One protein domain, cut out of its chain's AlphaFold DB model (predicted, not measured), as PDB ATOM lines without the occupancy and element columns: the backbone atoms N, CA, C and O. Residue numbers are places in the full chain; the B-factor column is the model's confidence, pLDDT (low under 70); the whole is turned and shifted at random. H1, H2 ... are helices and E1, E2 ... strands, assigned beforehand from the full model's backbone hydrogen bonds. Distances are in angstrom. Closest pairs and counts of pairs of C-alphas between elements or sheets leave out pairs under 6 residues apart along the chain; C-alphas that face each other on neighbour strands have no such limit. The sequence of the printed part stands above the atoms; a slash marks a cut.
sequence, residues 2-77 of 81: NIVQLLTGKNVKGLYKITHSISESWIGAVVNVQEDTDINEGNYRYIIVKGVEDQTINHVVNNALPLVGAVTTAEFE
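What this domain is: This is residues 2 to 77 of the 81 residues of an uncharacterized protein of Bacillus thuringiensis serovar pondicheriensis BGSC 4BA1 (UniProt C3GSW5). A strongly twisted sheet curls like part of a barrel, with short helices H1 and H2 on opposite faces, each beside the strands and only just over none of them; its hairpin E2 and E3 runs along the longest axis. The 76 printed residues hold H1, E1, E2, E3, H2, E4 in that order, class mixed; the antiparallel sheet runs E3, E2, E1, E4. It is compact, radius of gyration of the C-alphas 12.5 A, spanning 37 by 22 by 17 A.

Where its parts are: Find C-alpha 3 at (93.291, 39.123, 80.216), where H1, residues 3 to 8, begins. Then come E1, 14 to 20, 18.2 A; E2, 30 to 38, 24.8 A; E3, 42 to 51, 28.1 A; H2, 64 to 72, 11.8 A; and E4, 75 to 77, ending at C-alpha 77 (100.236, 46.961, 83.922).

How they stand to each other: Look at H1 first: its height over the sheet is 5.4 A, that of H2 8.7 A. Their closest C-alphas, Ile 3 and Thr 72, are 5.9 A apart: close but not clearly touching. E1, E2 and E3 form a meander, each strand the antiparallel neighbour of the one before: N 16 and O 31, 2.8 A, and N 34 and O 46, 3.0 A, are within hydrogen-bond range. So are N 17 and O 77 of E1 and E4, 2.8 A, and every O i to N i+4 pair in H1 and H2.

The domain as a whole: The farthest C-alphas, Asn 40 and Thr 56, are 37.8 A apart. The printed part has no cut; E3 to H2 is a long link, and no printed residue is under 70 in pLDDT.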
ATOM      1  N   ASN A   2      97.836  39.204  82.215       94.69
ATOM      2  CA  ASN A   2      97.064  38.974  80.985       94.69
ATOM      3  C   ASN A   2      95.546  39.098  81.222       94.69
ATOM      4  O   ASN A   2      95.090  39.259  82.360       94.69
ATOM      5  N   ILE A   3      94.754  39.002  80.149       92.94
ATOM      6  CA  ILE A   3      93.291  39.123  80.216       92.94
ATOM      7  C   ILE A   3      92.645  38.091  81.153       92.94
ATOM      8  O   ILE A   3      91.734  38.426  81.904       92.94
ATOM      9  N   VAL A   4      93.141  36.849  81.178       92.12
ATOM     10  CA  VAL A   4      92.595  35.790  82.042       92.12
ATOM     11  C   VAL A   4      92.760  36.178  83.508       92.12
ATOM     12  O   VAL A   4      91.816  36.066  84.290       92.12
ATOM     13  N   GLN A   5      93.928  36.704  83.879       93.69
ATOM     14  CA  GLN A   5      94.185  37.209  85.227       93.69
ATOM     15  C   GLN A   5      93.298  38.416  85.567       93.69
ATOM     16  O   GLN A   5      92.809  38.495  86.691       93.69
ATOM     17  N   LEU A   6      93.040  39.320  84.615       91.69
ATOM     18  CA  LEU A   6      92.126  40.453  84.815       91.69
ATOM     19  C   LEU A   6      90.666  40.037  84.999       91.69
ATOM     20  O   LEU A   6      89.941  40.666  85.763       91.69
ATOM     21  N   LEU A   7      90.226  38.978  84.324       87.06
ATOM     22  CA  LEU A   7      88.842  38.521  84.408       87.06
ATOM     23  C   LEU A   7      88.600  37.578  85.590       87.06
ATOM     24  O   LEU A   7      87.488  37.532  86.106       87.06
ATOM     25  N   THR A   8      89.619  36.874  86.085       88.25
ATOM     26  CA  THR A   8      89.462  35.869  87.160       88.25
ATOM     27  C   THR A   8      90.106  36.265  88.490       88.25
ATOM     28  O   THR A   8      89.726  35.746  89.538       88.25
ATOM     29  N   GLY A   9      91.044  37.215  88.487       88.50
ATOM     30  CA  GLY A   9      91.805  37.615  89.670       88.50
ATOM     31  C   GLY A   9      90.982  38.339  90.741       88.50
ATOM     32  O   GLY A   9      89.867  38.810  90.512       88.50
ATOM     33  N   LYS A  10      91.551  38.444  91.948       87.44
ATOM     34  CA  LYS A  10      91.002  39.248  93.053       87.44
ATOM     35  C   LYS A  10      91.578  40.665  93.002       87.44
ATOM     36  O   LYS A  10      92.751  40.829  92.692       87.44
ATOM     37  N   ASN A  11      90.781  41.676  93.356       86.81
ATOM     38  CA  ASN A  11      91.206  43.088  93.429       86.81
ATOM     39  C   ASN A  11      91.785  43.654  92.112       86.81
ATOM     40  O   ASN A  11      92.658  44.526  92.109       86.81
ATOM     41  N   VAL A  12      91.268  43.164  90.985       91.81
ATOM     42  CA  VAL A  12      91.692  43.509  89.616       91.81
ATOM     43  C   VAL A  12      90.918  44.682  89.003       91.81
ATOM     44  O   VAL A  12      91.094  44.989  87.834       91.81
ATOM     45  N   LYS A  13      90.060  45.357  89.779       93.38
ATOM     46  CA  LYS A  13      89.406  46.594  89.332       93.38
ATOM     47  C   LYS A  13      90.418  47.729  89.215       93.38
ATOM     48  O   LYS A  13      91.332  47.846  90.044       93.38
ATOM     49  N   GLY A  14      90.187  48.592  88.232       94.62
ATOM     50  CA  GLY A  14      90.920  49.837  88.052       94.62
ATOM     51  C   GLY A  14      91.488  50.007  86.651       94.62
ATOM     52  O   GLY A  14      91.115  49.303  85.711       94.62
ATOM     53  N   LEU A  15      92.391  50.975  86.532       95.88
ATOM     54  CA  LEU A  15      93.018  51.338  85.272       95.88
ATOM     55  C   LEU A  15      94.233  50.461  84.993       95.88
ATOM     56  O   LEU A  15      95.023  50.158  85.888       95.88
ATOM     57  N   TYR A  16      94.392  50.095  83.728       95.88
ATOM     58  CA  TYR A  16      95.503  49.306  83.232       95.88
ATOM     59  C   TYR A  16      96.023  49.891  81.926       95.88
ATOM     60  O   TYR A  16      95.237  50.317  81.081       95.88
ATOM     61  N   LYS A  17      97.342  49.888  81.757       96.25
ATOM     62  CA  LYS A  17      98.019  50.239  80.513       96.25
ATOM     63  C   LYS A  17      98.381  48.956  79.776       96.25
ATOM     64  O   LYS A  17      98.906  48.031  80.396       96.25
ATOM     65  N   ILE A  18      98.100  48.896  78.478       95.69
ATOM     66  CA  ILE A  18      98.572  47.818  77.609       95.69
ATOM     67  C   ILE A  18     100.069  48.030  77.366       95.69
ATOM     68  O   ILE A  18     100.470  49.045  76.795       95.69
ATOM     69  N   THR A  19     100.894  47.089  77.814       96.75
ATOM     70  CA  THR A  19     102.361  47.129  77.668       96.75
ATOM     71  C   THR A  19     102.858  46.241  76.533       96.75
ATOM     72  O   THR A  19     103.951  46.452  76.018       96.75
ATOM     73  N   HIS A  20     102.048  45.267  76.121       96.69
ATOM     74  CA  HIS A  20     102.310  44.385  74.990       96.69
ATOM     75  C   HIS A  20     100.986  44.008  74.321       96.69
ATOM     76  O   HIS A  20      99.983  43.898  75.018       96.69
ATOM     77  N   SER A  21     100.970  43.810  73.002       93.12
ATOM     78  CA  SER A  21      99.841  43.274  72.225       93.12
ATOM     79  C   SER A  21     100.345  42.849  70.843       93.12
ATOM     80  O   SER A  21     101.311  43.431  70.350       93.12
ATOM     81  N   ILE A  22      99.671  41.903  70.173       90.50
ATOM     82  CA  ILE A  22      99.974  41.610  68.756       90.50
ATOM     83  C   ILE A  22      99.640  42.792  67.837       90.50
ATOM     84  O   ILE A  22     100.099  42.845  66.700       90.50
ATOM     85  N   SER A  23      98.801  43.717  68.308       88.38
ATOM     86  CA  SER A  23      98.469  44.946  67.604       88.38
ATOM     87  C   SER A  23      99.230  46.095  68.256       88.38
ATOM     88  O   SER A  23      98.794  46.648  69.263       88.38
ATOM     89  N   GLU A  24     100.393  46.430  67.697       90.00
ATOM     90  CA  GLU A  24     101.320  47.412  68.282       90.00
ATOM     91  C   GLU A  24     100.683  48.789  68.512       90.00
ATOM     92  O   GLU A  24     101.007  49.455  69.489       90.00
ATOM     93  N   SER A  25      99.711  49.184  67.687       90.31
ATOM     94  CA  SER A  25      98.962  50.441  67.836       90.31
ATOM     95  C   SER A  25      98.120  50.525  69.115       90.31
ATOM     96  O   SER A  25      97.695  51.610  69.510       90.31
ATOM     97  N   TRP A  26      97.879  49.397  69.789       92.31
ATOM     98  CA  TRP A  26      97.207  49.349  71.088       92.31
ATOM     99  C   TRP A  26      98.172  49.399  72.270       92.31
ATOM    100  O   TRP A  26      97.725  49.597  73.403       92.31
ATOM    101  N   ILE A  27      99.478  49.235  72.042       94.56
ATOM    102  CA  ILE A  27     100.476  49.444  73.091       94.56
ATOM    103  C   ILE A  27     100.378  50.904  73.530       94.56
ATOM    104  O   ILE A  27     100.299  51.821  72.721       94.56
ATOM    105  N   GLY A  28     100.318  51.114  74.839       94.25
ATOM    106  CA  GLY A  28     100.095  52.431  75.416       94.25
ATOM    107  C   GLY A  28      98.640  52.725  75.778       94.25
ATOM    108  O   GLY A  28      98.395  53.573  76.637       94.25
ATOM    109  N   ALA A  29      97.676  52.002  75.200       93.12
ATOM    110  CA  ALA A  29      96.263  52.217  75.481       93.12
ATOM    111  C   ALA A  29      95.934  51.995  76.962       93.12
ATOM    112  O   ALA A  29      96.431  51.067  77.607       93.12
ATOM    113  N   VAL A  30      95.052  52.841  77.491       94.00
ATOM    114  CA  VAL A  30      94.550  52.749  78.860       94.00
ATOM    115  C   VAL A  30      93.158  52.144  78.831       94.00
ATOM    116  O   VAL A  30      92.253  52.657  78.170       94.00
ATOM    117  N   VAL A  31      92.971  51.076  79.595       93.00
ATOM    118  CA  VAL A  31      91.689  50.402  79.782       93.00
ATOM    119  C   VAL A  31      91.269  50.444  81.247       93.00
ATOM    120  O   VAL A  31      92.102  50.503  82.147       93.00
ATOM    121  N   ASN A  32      89.965  50.414  81.501       93.69
ATOM    122  CA  ASN A  32      89.387  50.308  82.832       93.69
ATOM    123  C   ASN A  32      88.690  48.959  82.984       93.69
ATOM    124  O   ASN A  32      87.791  48.640  82.202       93.69
ATOM    125  N   VAL A  33      89.079  48.209  84.007       93.56
ATOM    126  CA  VAL A  33      88.472  46.931  84.377       93.56
ATOM    127  C   VAL A  33      87.443  47.194  85.465       93.56
ATOM    128  O   VAL A  33      87.768  47.713  86.537       93.56
ATOM    129  N   GLN A  34      86.194  46.840  85.178       92.44
ATOM    130  CA  GLN A  34      85.051  47.049  86.060       92.44
ATOM    131  C   GLN A  34      84.288  45.741  86.277       92.44
ATOM    132  O   GLN A  34      84.461  44.773  85.538       92.44
ATOM    133  N   GLU A  35      83.462  45.723  87.318       91.50
ATOM    134  CA  GLU A  35      82.470  44.671  87.546       91.50
ATOM    135  C   GLU A  35      81.090  45.299  87.451       91.50
ATOM    136  O   GLU A  35      80.895  46.396  87.980       91.50
ATOM    137  N   ASP A  36      80.168  44.584  86.822       88.88
ATOM    138  CA  ASP A  36      78.740  44.863  86.883       88.88
ATOM    139  C   ASP A  36      77.975  43.644  87.388       88.88
ATOM    140  O   ASP A  36      78.512  42.532  87.459       88.88
ATOM    141  N   THR A  37      76.702  43.868  87.689       86.69
ATOM    142  CA  THR A  37      75.740  42.808  87.975       86.69
ATOM    143  C   THR A  37      74.623  42.867  86.942       86.69
ATOM    144  O   THR A  37      73.818  43.797  86.951       86.69
ATOM    145  N   ASP A  38      74.540  41.853  86.081       82.44
ATOM    146  CA  ASP A  38      73.360  41.644  85.245       82.44
ATOM    147  C   ASP A  38      72.289  40.910  86.064       82.44
ATOM    148  O   ASP A  38      72.575  39.921  86.747       82.44
ATOM    149  N   ILE A  39      71.044  41.381  85.986       74.19
ATOM    150  CA  ILE A  39      69.896  40.789  86.688       74.19
ATOM    151  C   ILE A  39      69.616  39.330  86.280       74.19
ATOM    152  O   ILE A  39      69.026  38.592  87.067       74.19
ATOM    153  N   ASN A  40      70.039  38.914  85.083       78.81
ATOM    154  CA  ASN A  40      69.831  37.581  84.521       78.81
ATOM    155  C   ASN A  40      71.119  36.746  84.482       78.81
ATOM    156  O   ASN A  40      71.052  35.526  84.619       78.81
ATOM    157  N   GLU A  41      72.280  37.382  84.292       72.81
ATOM    158  CA  GLU A  41      73.559  36.680  84.067       72.81
ATOM    159  C   GLU A  41      74.511  36.707  85.276       72.81
ATOM    160  O   GLU A  41      75.546  36.036  85.280       72.81
ATOM    161  N   GLY A  42      74.145  37.420  86.344       81.69
ATOM    162  CA  GLY A  42      74.949  37.529  87.555       81.69
ATOM    163  C   GLY A  42      76.099  38.528  87.419       81.69
ATOM    164  O   GLY A  42      76.070  39.450  86.607       81.69
ATOM    165  N   ASN A  43      77.116  38.392  88.273       83.69
ATOM    166  CA  ASN A  43      78.247  39.319  88.281       83.69
ATOM    167  C   ASN A  43      79.199  39.024  87.121       83.69
ATOM    168  O   ASN A  43      79.756  37.927  87.047       83.69
ATOM    169  N   TYR A  44      79.462  40.023  86.285       86.50
ATOM    170  CA  TYR A  44      80.417  39.922  85.186       86.50
ATOM    171  C   TYR A  44      81.467  41.029  85.253       86.50
ATOM    172  O   TYR A  44      81.288  42.077  85.874       86.50
ATOM    173  N   ARG A  45      82.608  40.775  84.611       88.81
ATOM    174  CA  ARG A  45      83.685  41.754  84.443       88.81
ATOM    175  C   ARG A  45      83.762  42.191  83.005       88.81
ATOM    176  O   ARG A  45      83.632  41.377  82.095       88.81
ATOM    177  N   TYR A  46      84.039  43.469  82.820       88.56
ATOM    178  CA  TYR A  46      84.179  44.046  81.498       88.56
ATOM    179  C   TYR A  46      85.334  45.045  81.459       88.56
ATOM    180  O   TYR A  46      85.756  45.606  82.477       88.56
ATOM    181  N   ILE A  47      85.867  45.231  80.253       89.25
ATOM    182  CA  ILE A  47      87.011  46.091  79.965       89.25
ATOM    183  C   ILE A  47      86.526  47.200  79.039       89.25
ATOM    184  O   ILE A  47      85.975  46.925  77.977       89.25
ATOM    185  N   ILE A  48      86.735  48.454  79.440       90.12
ATOM    186  CA  ILE A  48      86.427  49.630  78.617       90.12
ATOM    187  C   ILE A  48      87.716  50.361  78.283       90.12
ATOM    188  O   ILE A  48      88.496  50.676  79.178       90.12
ATOM    189  N   VAL A  49      87.901  50.717  77.016       90.62
ATOM    190  CA  VAL A  49      88.993  51.598  76.592       90.62
ATOM    191  C   VAL A  49      88.718  53.023  77.066       90.62
ATOM    192  O   VAL A  49      87.656  53.583  76.804       90.62
ATOM    193  N   LYS A  50      89.669  53.616  77.786       91.31
ATOM    194  CA  LYS A  50      89.610  55.012  78.246       91.31
ATOM    195  C   LYS A  50      90.381  55.959  77.338       91.31
ATOM    196  O   LYS A  50      90.013  57.125  77.249       91.31
ATOM    197  N   GLY A  51      91.416  55.465  76.669       88.06
ATOM    198  CA  GLY A  51      92.179  56.237  75.700       88.06
ATOM    199  C   GLY A  51      93.220  55.385  74.991       88.06
ATOM    200  O   GLY A  51      93.653  54.358  75.513       88.06
ATOM    201  N   VAL A  52      93.614  55.835  73.805       90.44
ATOM    202  CA  VAL A  52      94.684  55.256  72.990       90.44
ATOM    203  C   VAL A  52      95.705  56.350  72.691       90.44
ATOM    204  O   VAL A  52      95.329  57.505  72.498       90.44
ATOM    205  N   GLU A  53      96.992  56.005  72.714       88.25
ATOM    206  CA  GLU A  53      98.063  56.953  72.372       88.25
ATOM    207  C   GLU A  53      98.151  57.135  70.848       88.25
ATOM    208  O   GLU A  53      98.263  58.259  70.355       88.25
ATOM    209  N   ASP A  54      98.029  56.037  70.096       86.50
ATOM    210  CA  ASP A  54      98.033  56.052  68.638       86.50
ATOM    211  C   ASP A  54      96.687  56.546  68.082       86.50
ATOM    212  O   ASP A  54      95.656  55.869  68.128       86.50
ATOM    213  N   GLN A  55      96.698  57.748  67.512       85.88
ATOM    214  CA  GLN A  55      95.502  58.361  66.937       85.88
ATOM    215  C   GLN A  55      95.020  57.663  65.660       85.88
ATOM    216  O   GLN A  55      93.858  57.844  65.279       85.88
ATOM    217  N   THR A  56      95.861  56.854  65.006       84.94
ATOM    218  CA  THR A  56      95.476  56.132  63.787       84.94
ATOM    219  C   THR A  56      94.370  55.123  64.064       84.94
ATOM    220  O   THR A  56      93.530  54.917  63.195       84.94
ATOM    221  N   ILE A  57      94.278  54.570  65.281       83.38
ATOM    222  CA  ILE A  57      93.242  53.594  65.646       83.38
ATOM    223  C   ILE A  57      91.982  54.207  66.264       83.38
ATOM    224  O   ILE A  57      91.033  53.474  66.541       83.38
ATOM    225  N   ASN A  58      91.899  55.535  66.415       81.19
ATOM    226  CA  ASN A  58      90.708  56.195  66.975       81.19
ATOM    227  C   ASN A  58      89.412  55.816  66.239       81.19
ATOM    228  O   ASN A  58      88.361  55.676  66.860       81.19
ATOM    229  N   HIS A  59      89.486  55.606  64.922       81.56
ATOM    230  CA  HIS A  59      88.335  55.221  64.103       81.56
ATOM    231  C   HIS A  59      87.894  53.758  64.294       81.56
ATOM    232  O   HIS A  59      86.758  53.423  63.967       81.56
ATOM    233  N   VAL A  60      88.762  52.892  64.831       81.44
ATOM    234  CA  VAL A  60      88.461  51.472  65.094       81.44
ATOM    235  C   VAL A  60      88.382  51.120  66.570       81.44
ATOM    236  O   VAL A  60      88.006  49.997  66.890       81.44
ATOM    237  N   VAL A  61      88.694  52.047  67.478       80.25
ATOM    238  CA  VAL A  61      88.700  51.780  68.926       80.25
ATOM    239  C   VAL A  61      87.327  51.330  69.442       80.25
ATOM    240  O   VAL A  61      87.238  50.554  70.387       80.25
ATOM    241  N   ASN A  62      86.259  51.779  68.771       74.38
ATOM    242  CA  ASN A  62      84.871  51.422  69.067       74.38
ATOM    243  C   ASN A  62      84.403  50.146  68.346       74.38
ATOM    244  O   ASN A  62      83.285  49.687  68.576       74.38
ATOM    245  N   ASN A  63      85.229  49.558  67.476       82.50
ATOM    246  CA  ASN A  63      84.898  48.312  66.798       82.50
ATOM    247  C   ASN A  63      85.241  47.126  67.706       82.50
ATOM    248  O   ASN A  63      86.377  46.973  68.155       82.50
ATOM    249  N   ALA A  64      84.265  46.241  67.922       81.06
ATOM    250  CA  ALA A  64      84.409  45.114  68.842       81.06
ATOM    251  C   ALA A  64      85.555  44.158  68.458       81.06
ATOM    252  O   ALA A  64      86.297  43.712  69.327       81.06
ATOM    253  N   LEU A  65      85.740  43.858  67.167       80.50
ATOM    254  CA  LEU A  65      86.739  42.879  66.717       80.50
ATOM    255  C   LEU A  65      88.197  43.334  66.943       80.50
ATOM    256  O   LEU A  65      88.945  42.575  67.563       80.50
ATOM    257  N   PRO A  66      88.620  44.545  66.517       82.19
ATOM    258  CA  PRO A  66      89.943  45.076  66.855       82.19
ATOM    259  C   PRO A  66      90.205  45.111  68.359       82.19
ATOM    260  O   PRO A  66      91.275  44.698  68.801       82.19
ATOM    261  N   LEU A  67      89.208  45.531  69.144       83.56
ATOM    262  CA  LEU A  67      89.319  45.571  70.597       83.56
ATOM    263  C   LEU A  67      89.556  44.177  71.186       83.56
ATOM    264  O   LEU A  67      90.464  44.002  71.995       83.56
ATOM    265  N   VAL A  68      88.776  43.175  70.764       87.56
ATOM    266  CA  VAL A  68      88.932  41.789  71.229       87.56
ATOM    267  C   VAL A  68      90.323  41.260  70.890       87.56
ATOM    268  O   VAL A  68      90.987  40.721  71.772       87.56
ATOM    269  N   GLY A  69      90.802  41.438  69.656       86.62
ATOM    270  CA  GLY A  69      92.138  40.981  69.257       86.62
ATOM    271  C   GLY A  69      93.258  41.646  70.063       86.62
ATOM    272  O   GLY A  69      94.162  40.966  70.554       86.62
ATOM    273  N   ALA A  70      93.162  42.960  70.266       88.31
ATOM    274  CA  ALA A  70      94.136  43.710  71.047       88.31
ATOM    275  C   ALA A  70      94.160  43.271  72.517       88.31
ATOM    276  O   ALA A  70      95.223  42.980  73.059       88.31
ATOM    277  N   VAL A  71      92.987  43.178  73.148       90.38
ATOM    278  CA  VAL A  71      92.838  42.916  74.587       90.38
ATOM    279  C   VAL A  71      93.100  41.450  74.941       90.38
ATOM    280  O   VAL A  71      93.688  41.173  75.984       90.38
ATOM    281  N   THR A  72      92.725  40.496  74.083       92.75
ATOM    282  CA  THR A  72      92.940  39.057  74.350       92.75
ATOM    283  C   THR A  72      94.398  38.624  74.247       92.75
ATOM    284  O   THR A  72      94.785  37.637  74.870       92.75
ATOM    285  N   THR A  73      95.211  39.376  73.509       94.75
ATOM    286  CA  THR A  73      96.648  39.125  73.342       94.75
ATOM    287  C   THR A  73      97.525  40.043  74.185       94.75
ATOM    288  O   THR A  73      98.750  39.939  74.136       94.75
ATOM    289  N   ALA A  74      96.912  40.957  74.938       96.12
ATOM    290  CA  ALA A  74      97.641  41.990  75.635       96.12
ATOM    291  C   ALA A  74      98.243  41.535  76.965       96.12
ATOM    292  O   ALA A  74      97.678  40.722  77.709       96.12
ATOM    293  N   GLU A  75      99.359  42.175  77.298       97.38
ATOM    294  CA  GLU A  75      99.836  42.288  78.666       97.38
ATOM    295  C   GLU A  75      99.490  43.666  79.230       97.38
ATOM    296  O   GLU A  75      99.537  44.684  78.541       97.38
ATOM    297  N   PHE A  76      99.131  43.673  80.508       96.12
ATOM    298  CA  PHE A  76      98.583  44.807  81.230       96.12
ATOM    299  C   PHE A  76      99.414  45.122  82.473       96.12
ATOM    300  O   PHE A  76      99.724  44.222  83.269       96.12
ATOM    301  N   GLU A  77      99.660  46.407  82.698       96.94
ATOM    302  CA  GLU A  77     100.236  46.961  83.922       96.94
ATOM    303  C   GLU A  77      99.205  47.847  84.629       96.94
ATOM    304  O   GLU A  77      98.504  48.622  83.980       96.94
TER     305      GLU A  77